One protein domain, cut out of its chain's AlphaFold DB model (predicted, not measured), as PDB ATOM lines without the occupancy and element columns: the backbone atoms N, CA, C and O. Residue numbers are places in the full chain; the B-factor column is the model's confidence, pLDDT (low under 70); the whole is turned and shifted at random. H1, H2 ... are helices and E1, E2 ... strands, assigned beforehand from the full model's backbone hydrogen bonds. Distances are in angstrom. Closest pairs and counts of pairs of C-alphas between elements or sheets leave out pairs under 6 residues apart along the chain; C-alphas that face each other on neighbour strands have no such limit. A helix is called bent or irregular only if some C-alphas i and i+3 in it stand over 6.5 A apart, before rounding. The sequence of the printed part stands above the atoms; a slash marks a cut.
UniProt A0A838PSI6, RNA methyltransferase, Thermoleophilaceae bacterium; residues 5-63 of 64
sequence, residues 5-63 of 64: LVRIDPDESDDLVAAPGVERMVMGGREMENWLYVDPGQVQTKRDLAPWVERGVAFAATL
ATOM      1  N   LEU A   5     -18.308 -48.927  -3.994       95.44
ATOM      2  CA  LEU A   5     -18.999 -49.596  -5.082       95.44
ATOM      3  C   LEU A   5     -20.496 -49.476  -4.804       95.44
ATOM      4  O   LEU A   5     -20.961 -49.926  -3.755       95.44
ATOM      5  N   VAL A   6     -21.234 -48.854  -5.715       96.19
ATOM      6  CA  VAL A   6     -22.662 -48.588  -5.545       96.19
ATOM      7  C   VAL A   6     -23.427 -49.039  -6.777       96.19
ATOM      8  O   VAL A   6     -22.973 -48.862  -7.907       96.19
ATOM      9  N   ARG A   7     -24.588 -49.648  -6.543       95.62
ATOM     10  CA  ARG A   7     -25.549 -49.960  -7.594       95.62
ATOM     11  C   ARG A   7     -26.611 -48.874  -7.615       95.62
ATOM     12  O   ARG A   7     -27.199 -48.617  -6.570       95.62
ATOM     13  N   ILE A   8     -26.834 -48.253  -8.762       96.12
ATOM     14  CA  ILE A   8     -27.754 -47.119  -8.924       96.12
ATOM     15  C   ILE A   8     -28.773 -47.399 -10.032       96.12
ATOM     16  O   ILE A   8     -28.772 -48.485 -10.613       96.12
ATOM     17  N   ASP A   9     -29.634 -46.429 -10.323       93.94
ATOM     18  CA  ASP A   9     -30.503 -46.485 -11.493       93.94
ATOM     19  C   ASP A   9     -29.654 -46.496 -12.790       93.94
ATOM     20  O   ASP A   9     -28.750 -45.659 -12.936       93.94
ATOM     21  N   PRO A  10     -29.871 -47.447 -13.721       91.69
ATOM     22  CA  PRO A  10     -29.191 -47.434 -15.016       91.69
ATOM     23  C   PRO A  10     -29.418 -46.131 -15.800       91.69
ATOM     24  O   PRO A  10     -28.482 -45.681 -16.461       91.69
ATOM     25  N   ASP A  11     -30.578 -45.480 -15.662       92.19
ATOM     26  CA  ASP A  11     -30.898 -44.239 -16.381       92.19
ATOM     27  C   ASP A  11     -30.080 -43.036 -15.868       92.19
ATOM     28  O   ASP A  11     -29.857 -42.075 -16.600       92.19
ATOM     29  N   GLU A  12     -29.575 -43.089 -14.629       92.25
ATOM     30  CA  GLU A  12     -28.683 -42.063 -14.060       92.25
ATOM     31  C   GLU A  12     -27.193 -42.347 -14.325       92.25
ATOM     32  O   GLU A  12     -26.332 -41.493 -14.091       92.25
ATOM     33  N   SER A  13     -26.855 -43.564 -14.759       89.75
ATOM     34  CA  SER A  13     -25.473 -44.050 -14.749       89.75
ATOM     35  C   SER A  13     -24.574 -43.340 -15.759       89.75
ATOM     36  O   SER A  13     -23.422 -43.058 -15.432       89.75
ATOM     37  N   ASP A  14     -25.086 -43.007 -16.947       90.75
ATOM     38  CA  ASP A  14     -24.326 -42.299 -17.990       90.75
ATOM     39  C   ASP A  14     -23.938 -40.874 -17.586       90.75
ATOM     40  O   ASP A  14     -22.796 -40.452 -17.788       90.75
ATOM     41  N   ASP A  15     -24.854 -40.150 -16.946       93.25
ATOM     42  CA  ASP A  15     -24.588 -38.789 -16.482       93.25
ATOM     43  C   ASP A  15     -23.558 -38.777 -15.345       93.25
ATOM     44  O   ASP A  15     -22.704 -37.890 -15.267       93.25
ATOM     45  N   LEU A  16     -23.599 -39.780 -14.463       93.56
ATOM     46  CA  LEU A  16     -22.713 -39.848 -13.302       93.56
ATOM     47  C   LEU A  16     -21.277 -40.228 -13.667       93.56
ATOM     48  O   LEU A  16     -20.351 -39.725 -13.036       93.56
ATOM     49  N   VAL A  17     -21.065 -41.053 -14.695       93.31
ATOM     50  CA  VAL A  17     -19.708 -41.418 -15.156       93.31
ATOM     51  C   VAL A  17     -19.024 -40.306 -15.951       93.31
ATOM     52  O   VAL A  17     -17.816 -40.359 -16.170       93.31
ATOM     53  N   ALA A  18     -19.759 -39.263 -16.351       92.25
ATOM     54  CA  ALA A  18     -19.155 -38.047 -16.888       92.25
ATOM     55  C   ALA A  18     -18.426 -37.229 -15.801       92.25
ATOM     56  O   ALA A  18     -17.610 -36.359 -16.120       92.25
ATOM     57  N   ALA A  19     -18.709 -37.490 -14.518       90.75
ATOM     58  CA  ALA A  19     -18.048 -36.828 -13.405       90.75
ATOM     59  C   ALA A  19     -16.644 -37.418 -13.144       90.75
ATOM     60  O   ALA A  19     -16.456 -38.634 -13.186       90.75
ATOM     61  N   PRO A  20     -15.642 -36.584 -12.807       92.69
ATOM     62  CA  PRO A  20     -14.312 -37.071 -12.458       92.69
ATOM     63  C   PRO A  20     -14.323 -38.027 -11.258       92.69
ATOM     64  O   PRO A  20     -14.866 -37.708 -10.201       92.69
ATOM     65  N   GLY A  21     -13.639 -39.164 -11.397       93.62
ATOM     66  CA  GLY A  21     -13.492 -40.160 -10.332       93.62
ATOM     67  C   GLY A  21     -14.720 -41.047 -10.120       93.62
ATOM     68  O   GLY A  21     -14.931 -41.560  -9.020       93.62
ATOM     69  N   VAL A  22     -15.533 -41.202 -11.166       96.12
ATOM     70  CA  VAL A  22     -16.664 -42.126 -11.228       96.12
ATOM     71  C   VAL A  22     -16.510 -42.977 -12.482       96.12
ATOM     72  O   VAL A  22     -16.374 -42.450 -13.582       96.12
ATOM     73  N   GLU A  23     -16.525 -44.296 -12.329       94.56
ATOM     74  CA  GLU A  23     -16.306 -45.231 -13.435       94.56
ATOM     75  C   GLU A  23     -17.301 -46.392 -13.376       94.56
ATOM     76  O   GLU A  23     -17.706 -46.826 -12.293       94.56
ATOM     77  N   ARG A  24     -17.675 -46.945 -14.538       94.50
ATOM     78  CA  ARG A  24     -18.459 -48.188 -14.590       94.50
ATOM     79  C   ARG A  24     -17.608 -49.360 -14.115       94.50
ATOM     80  O   ARG A  24     -16.458 -49.530 -14.515       94.50
ATOM     81  N   MET A  25     -18.192 -50.216 -13.288       92.81
ATOM     82  CA  MET A  25     -17.525 -51.422 -12.822       92.81
ATOM     83  C   MET A  25     -17.466 -52.471 -13.938       92.81
ATOM     84  O   MET A  25     -18.481 -52.793 -14.555       92.81
ATOM     85  N   VAL A  26     -16.296 -53.080 -14.137       91.31
ATOM     86  CA  VAL A  26     -16.116 -54.219 -15.051       91.31
ATOM     87  C   VAL A  26     -16.057 -55.521 -14.255       91.31
ATOM     88  O   VAL A  26     -15.184 -55.705 -13.406       91.31
ATOM     89  N   MET A  27     -16.955 -56.462 -14.555       88.00
ATOM     90  CA  MET A  27     -16.954 -57.811 -13.981       88.00
ATOM     91  C   MET A  27     -16.905 -58.858 -15.095       88.00
ATOM     92  O   MET A  27     -17.760 -58.895 -15.974       88.00
ATOM     93  N   GLY A  28     -15.870 -59.707 -15.086       87.12
ATOM     94  CA  GLY A  28     -15.701 -60.758 -16.100       87.12
ATOM     95  C   GLY A  28     -15.552 -60.232 -17.534       87.12
ATOM     96  O   GLY A  28     -16.001 -60.886 -18.470       87.12
ATOM     97  N   GLY A  29     -14.967 -59.041 -17.707       90.25
ATOM     98  CA  GLY A  29     -14.781 -58.400 -19.015       90.25
ATOM     99  C   GLY A  29     -16.017 -57.678 -19.560       90.25
ATOM    100  O   GLY A  29     -15.996 -57.237 -20.704       90.25
ATOM    101  N   ARG A  30     -17.086 -57.553 -18.765       87.56
ATOM    102  CA  ARG A  30     -18.300 -56.819 -19.131       87.56
ATOM    103  C   ARG A  30     -18.479 -55.620 -18.213       87.56
ATOM    104  O   ARG A  30     -18.410 -55.770 -16.992       87.56
ATOM    105  N   GLU A  31     -18.714 -54.456 -18.807       86.31
ATOM    106  CA  GLU A  31     -19.178 -53.287 -18.066       86.31
ATOM    107  C   GLU A  31     -20.578 -53.548 -17.525       86.31
ATOM    108  O   GLU A  31     -21.464 -54.062 -18.213       86.31
ATOM    109  N   MET A  32     -20.748 -53.218 -16.257       90.44
ATOM    110  CA  MET A  32     -22.001 -53.350 -15.552       90.44
ATOM    111  C   MET A  32     -22.712 -52.006 -15.616       90.44
ATOM    112  O   MET A  32     -22.234 -51.024 -15.058       90.44
ATOM    113  N   GLU A  33     -23.854 -51.976 -16.295       85.31
ATOM    114  CA  GLU A  33     -24.556 -50.736 -16.643       85.31
ATOM    115  C   GLU A  33     -24.936 -49.879 -15.433       85.31
ATOM    116  O   GLU A  33     -24.874 -48.662 -15.505       85.31
ATOM    117  N   ASN A  34     -25.253 -50.522 -14.311       91.56
ATOM    118  CA  ASN A  34     -25.755 -49.878 -13.103       91.56
ATOM    119  C   ASN A  34     -24.820 -49.991 -11.896       91.56
ATOM    120  O   ASN A  34     -25.241 -49.705 -10.778       91.56
ATOM    121  N   TRP A  35     -23.584 -50.458 -12.083       95.50
ATOM    122  CA  TRP A  35     -22.603 -50.546 -11.003       95.50
ATOM    123  C   TRP A  35     -21.496 -49.533 -11.222       95.50
ATOM    124  O   TRP A  35     -20.727 -49.652 -12.175       95.50
ATOM    125  N   LEU A  36     -21.380 -48.587 -10.295       95.94
ATOM    126  CA  LEU A  36     -20.368 -47.546 -10.332       95.94
ATOM    127  C   LEU A  36     -19.325 -47.759  -9.242       95.94
ATOM    128  O   LEU A  36     -19.650 -48.060  -8.089       95.94
ATOM    129  N   TYR A  37     -18.068 -47.566  -9.619       95.81
ATOM    130  CA  TYR A  37     -16.971 -47.333  -8.700       95.81
ATOM    131  C   TYR A  37     -16.776 -45.828  -8.533       95.81
ATOM    132  O   TYR A  37     -16.641 -45.096  -9.510       95.81
ATOM    133  N   VAL A  38     -16.757 -45.384  -7.279       96.56
ATOM    134  CA  VAL A  38     -16.516 -43.994  -6.902       96.56
ATOM    135  C   VAL A  38     -15.190 -43.922  -6.168       96.56
ATOM    136  O   VAL A  38     -14.988 -44.585  -5.138       96.56
ATOM    137  N   ASP A  39     -14.294 -43.098  -6.694       96.12
ATOM    138  CA  ASP A  39     -12.961 -42.919  -6.153       96.12
ATOM    139  C   ASP A  39     -13.002 -42.436  -4.700       96.12
ATOM    140  O   ASP A  39     -13.820 -41.588  -4.336       96.12
ATOM    141  N   PRO A  40     -12.049 -42.864  -3.852       95.81
ATOM    142  CA  PRO A  40     -11.961 -42.399  -2.468       95.81
ATOM    143  C   PRO A  40     -11.801 -40.874  -2.353       95.81
ATOM    144  O   PRO A  40     -12.180 -40.296  -1.337       95.81
ATOM    145  N   GLY A  41     -11.264 -40.216  -3.387       94.75
ATOM    146  CA  GLY A  41     -11.170 -38.757  -3.461       94.75
ATOM    147  C   GLY A  41     -12.526 -38.048  -3.516       94.75
ATOM    148  O   GLY A  41     -12.614 -36.909  -3.074       94.75
ATOM    149  N   GLN A  42     -13.570 -38.734  -3.988       93.88
ATOM    150  CA  GLN A  42     -14.930 -38.208  -4.141       93.88
ATOM    151  C   GLN A  42     -15.844 -38.534  -2.949       93.88
ATOM    152  O   GLN A  42     -17.008 -38.154  -2.950       93.88
ATOM    153  N   VAL A  43     -15.349 -39.253  -1.934       95.38
ATOM    154  CA  VAL A  43     -16.143 -39.715  -0.775       95.38
ATOM    155  C   VAL A  43     -15.410 -39.501   0.552       95.38
ATOM    156  O   VAL A  43     -15.484 -40.320   1.469       95.38
ATOM    157  N   GLN A  44     -14.663 -38.404   0.665       95.12
ATOM    158  CA  GLN A  44     -13.835 -38.137   1.846       95.12
ATOM    159  C   GLN A  44     -14.657 -37.758   3.080       95.12
ATOM    160  O   GLN A  44     -14.226 -37.993   4.211       95.12
ATOM    161  N   THR A  45     -15.842 -37.179   2.885       96.38
ATOM    162  CA  THR A  45     -16.723 -36.768   3.976       96.38
ATOM    163  C   THR A  45     -18.079 -37.465   3.911       96.38
ATOM    164  O   THR A  45     -18.516 -37.954   2.872       96.38
ATOM    165  N   LYS A  46     -18.809 -37.449   5.036       96.06
ATOM    166  CA  LYS A  46     -20.206 -37.912   5.070       96.06
ATOM    167  C   LYS A  46     -21.094 -37.152   4.081       96.06
ATOM    168  O   LYS A  46     -22.045 -37.731   3.576       96.06
ATOM    169  N   ARG A  47     -20.792 -35.873   3.825       96.94
ATOM    170  CA  ARG A  47     -21.539 -35.041   2.876       96.94
ATOM    171  C   ARG A  47     -21.312 -35.500   1.437       96.94
ATOM    172  O   ARG A  47     -22.269 -35.522   0.678       96.94
ATOM    173  N   ASP A  48     -20.087 -35.893   1.102       95.75
ATOM    174  CA  ASP A  48     -19.754 -36.401  -0.234       95.75
ATOM    175  C   ASP A  48     -20.296 -37.825  -0.436       95.75
ATOM    176  O   ASP A  48     -20.726 -38.185  -1.524       95.75
ATOM    177  N   LEU A  49     -20.336 -38.626   0.635       96.00
ATOM    178  CA  LEU A  49     -20.863 -39.992   0.619       96.00
ATOM    179  C   LEU A  49     -22.400 -40.061   0.556       96.00
ATOM    180  O   LEU A  49     -22.941 -40.947  -0.104       96.00
ATOM    181  N   ALA A  50     -23.102 -39.160   1.248       97.75
ATOM    182  CA  ALA A  50     -24.566 -39.136   1.328       97.75
ATOM    183  C   ALA A  50     -25.287 -39.299  -0.029       97.75
ATOM    184  O   ALA A  50     -26.107 -40.213  -0.130       97.75
ATOM    185  N   PRO A  51     -24.958 -38.532  -1.090       96.25
ATOM    186  CA  PRO A  51     -25.635 -38.658  -2.382       96.25
ATOM    187  C   PRO A  51     -25.492 -40.040  -3.035       96.25
ATOM    188  O   PRO A  51     -26.361 -40.443  -3.808       96.25
ATOM    189  N   TRP A  52     -24.413 -40.773  -2.752       96.81
ATOM    190  CA  TRP A  52     -24.215 -42.135  -3.259       96.81
ATOM    191  C   TRP A  52     -25.044 -43.150  -2.479       96.81
ATOM    192  O   TRP A  52     -25.638 -44.050  -3.067       96.81
ATOM    193  N   VAL A  53     -25.125 -42.982  -1.155       96.94
ATOM    194  CA  VAL A  53     -25.979 -43.815  -0.299       96.94
ATOM    195  C   VAL A  53     -27.446 -43.627  -0.670       96.94
ATOM    196  O   VAL A  53     -28.154 -44.615  -0.827       96.94
ATOM    197  N   GLU A  54     -27.894 -42.387  -0.854       97.62
ATOM    198  CA  GLU A  54     -29.277 -42.072  -1.226       97.62
ATOM    199  C   GLU A  54     -29.675 -42.727  -2.551       97.62
ATOM    200  O   GLU A  54     -30.680 -43.434  -2.591       97.62
ATOM    201  N   ARG A  55     -28.857 -42.583  -3.603       96.69
ATOM    202  CA  ARG A  55     -29.094 -43.246  -4.900       96.69
ATOM    203  C   ARG A  55     -29.126 -44.763  -4.780       96.69
ATOM    204  O   ARG A  55     -30.036 -45.407  -5.295       96.69
ATOM    205  N   GLY A  56     -28.154 -45.336  -4.067       96.62
ATOM    206  CA  GLY A  56     -28.073 -46.782  -3.890       96.62
ATOM    207  C   GLY A  56     -29.272 -47.358  -3.139       96.62
ATOM    208  O   GLY A  56     -29.810 -48.392  -3.528       96.62
ATOM    209  N   VAL A  57     -29.724 -46.673  -2.085       97.69
ATOM    210  CA  VAL A  57     -30.917 -47.065  -1.321       97.69
ATOM    211  C   VAL A  57     -32.184 -46.885  -2.152       97.69
ATOM    212  O   VAL A  57     -33.034 -47.774  -2.134       97.69
ATOM    213  N   ALA A  58     -32.311 -45.780  -2.891       96.81
ATOM    214  CA  ALA A  58     -33.462 -45.520  -3.750       96.81
ATOM    215  C   ALA A  58     -33.628 -46.621  -4.802       96.81
ATOM    216  O   ALA A  58     -34.705 -47.203  -4.899       96.81
ATOM    217  N   PHE A  59     -32.553 -46.980  -5.509       95.62
ATOM    218  CA  PHE A  59     -32.588 -48.071  -6.481       95.62
ATOM    219  C   PHE A  59     -32.830 -49.435  -5.818       95.62
ATOM    220  O   PHE A  59     -33.629 -50.233  -6.298       95.62
ATOM    221  N   ALA A  60     -32.192 -49.724  -4.678       96.06
ATOM    222  CA  ALA A  60     -32.437 -50.978  -3.966       96.06
ATOM    223  C   ALA A  60     -33.911 -51.139  -3.549       96.06
ATOM    224  O   ALA A  60     -34.424 -52.256  -3.557       96.06
ATOM    225  N   ALA A  61     -34.598 -50.040  -3.228       96.81
ATOM    226  CA  ALA A  61     -36.013 -50.041  -2.867       96.81
ATOM    227  C   ALA A  61     -36.965 -50.343  -4.041       96.81
ATOM    228  O   ALA A  61     -38.130 -50.650  -3.796       96.81
ATOM    229  N   THR A  62     -36.503 -50.275  -5.295       95.19
ATOM    230  CA  THR A  62     -37.309 -50.648  -6.473       95.19
ATOM    231  C   THR A  62     -37.180 -52.126  -6.843       95.19
ATOM    232  O   THR A  62     -37.858 -52.585  -7.763       95.19
ATOM    233  N   LEU A  63     -36.287 -52.871  -6.187       92.75
ATOM    234  CA  LEU A  63     -36.071 -54.291  -6.456       92.75
ATOM    235  C   LEU A  63     -37.158 -55.150  -5.775       92.75
ATOM    236  O   LEU A  63     -37.610 -54.793  -4.687       92.75
TER     237      LEU A  63
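This is residues 5 to 63 of the 64 residues of the protein "RNA methyltransferase" of Thermoleophilaceae bacterium (UniProt A0A838PSI6). A small, strongly twisted sheet of three strands makes a wall, with both helices over one of its faces: the short H1 over E3 and E2, and the longer H2 over the edge strand E1. The two helices do not meet over the sheet, and E3, the longest strand, bends sharply at residue 34. The printed part has 59 residues with two named helices and three named strands, in the order E1, H1, E2, E3, H2; the sheet runs E1, E3, E2, all antiparallel, and the class is mixed, helices and strands. The whole is compact, with a radius of gyration of the C-alphas of 11.2 A, and rounded in outline, with spans of 31 by 26 by 19 A.

The inner strand E3 is residues 30 to 38, 17.8 A from first to last C-alpha, and bends by 93 degrees at residue 34. On its two sides are the edge strands E1, residues 5 to 7, 7.0 A long, and E2, residues 22 to 27, 15.9 A long. C-alpha 5, where E1 begins, is at (-18.999, -49.596, -5.082). H1 is residues 10 to 17, 11.2 A long, and irregular: C-alphas 11 and 14 are 7.0 A apart. H2 is residues 46 to 60, 20.0 A long, from C-alpha 46 at (-20.206, -37.912, 5.070) to C-alpha 60 at (-32.437, -50.978, -3.966), and only just irregular: C-alphas 48 and 51 are 6.7 A apart.

E2 and E3 form a hairpin, antiparallel at 138 degrees; N 25 and O 35 are 2.8 A apart and N 32 and O 25 2.9 A, both within hydrogen-bond range. E1 and E3 are antiparallel at 120 degrees, with N 36 and O 6 within range at 2.9 A. E1, H1 and E2 make a split strand-helix-strand unit, two strands of one sheet with a helix between them in the chain and E3 between them in the sheet; its crossover is right-handed. H1 and H2 lie on the same face of the sheet, an arrangement in two layers, helices on one face of a sheet. H1 has a height over the sheet of 8.2 A and lies over E3 and, only just, over E2, with 3 of its C-alphas; it runs slantwise to the strands, at 55 degrees to E3 on the local plane. It touches E3, the closest C-alphas being those of Pro 10 and Asn 34, 4.6 A apart. H2, at a height of 8.8 A, lies over E1 and runs along the strands, at 7 degrees to E1 on the local plane. It touches E1, the closest C-alphas being those of Arg 7 and Gly 56, 5.5 A apart. H2 and E3 are near each other, with 6 pairs of C-alphas within 10 A, while H1 and H2 are apart. Of the O i to N i+4 pairs, 2 of 4 in H1 and 9 of 11 in H2 are within hydrogen-bond range.

The two C-alphas farthest apart are those of Gly 29 and Arg 47, at 32.7 A. The printed part has no cut, and no link is long: the links E1 to H1, H1 to E2 and E2 to E3 are tight, and E3 to H2, with 7 residues, is short. The mean pLDDT of the printed part is 94.0, and no printed residue is under 70.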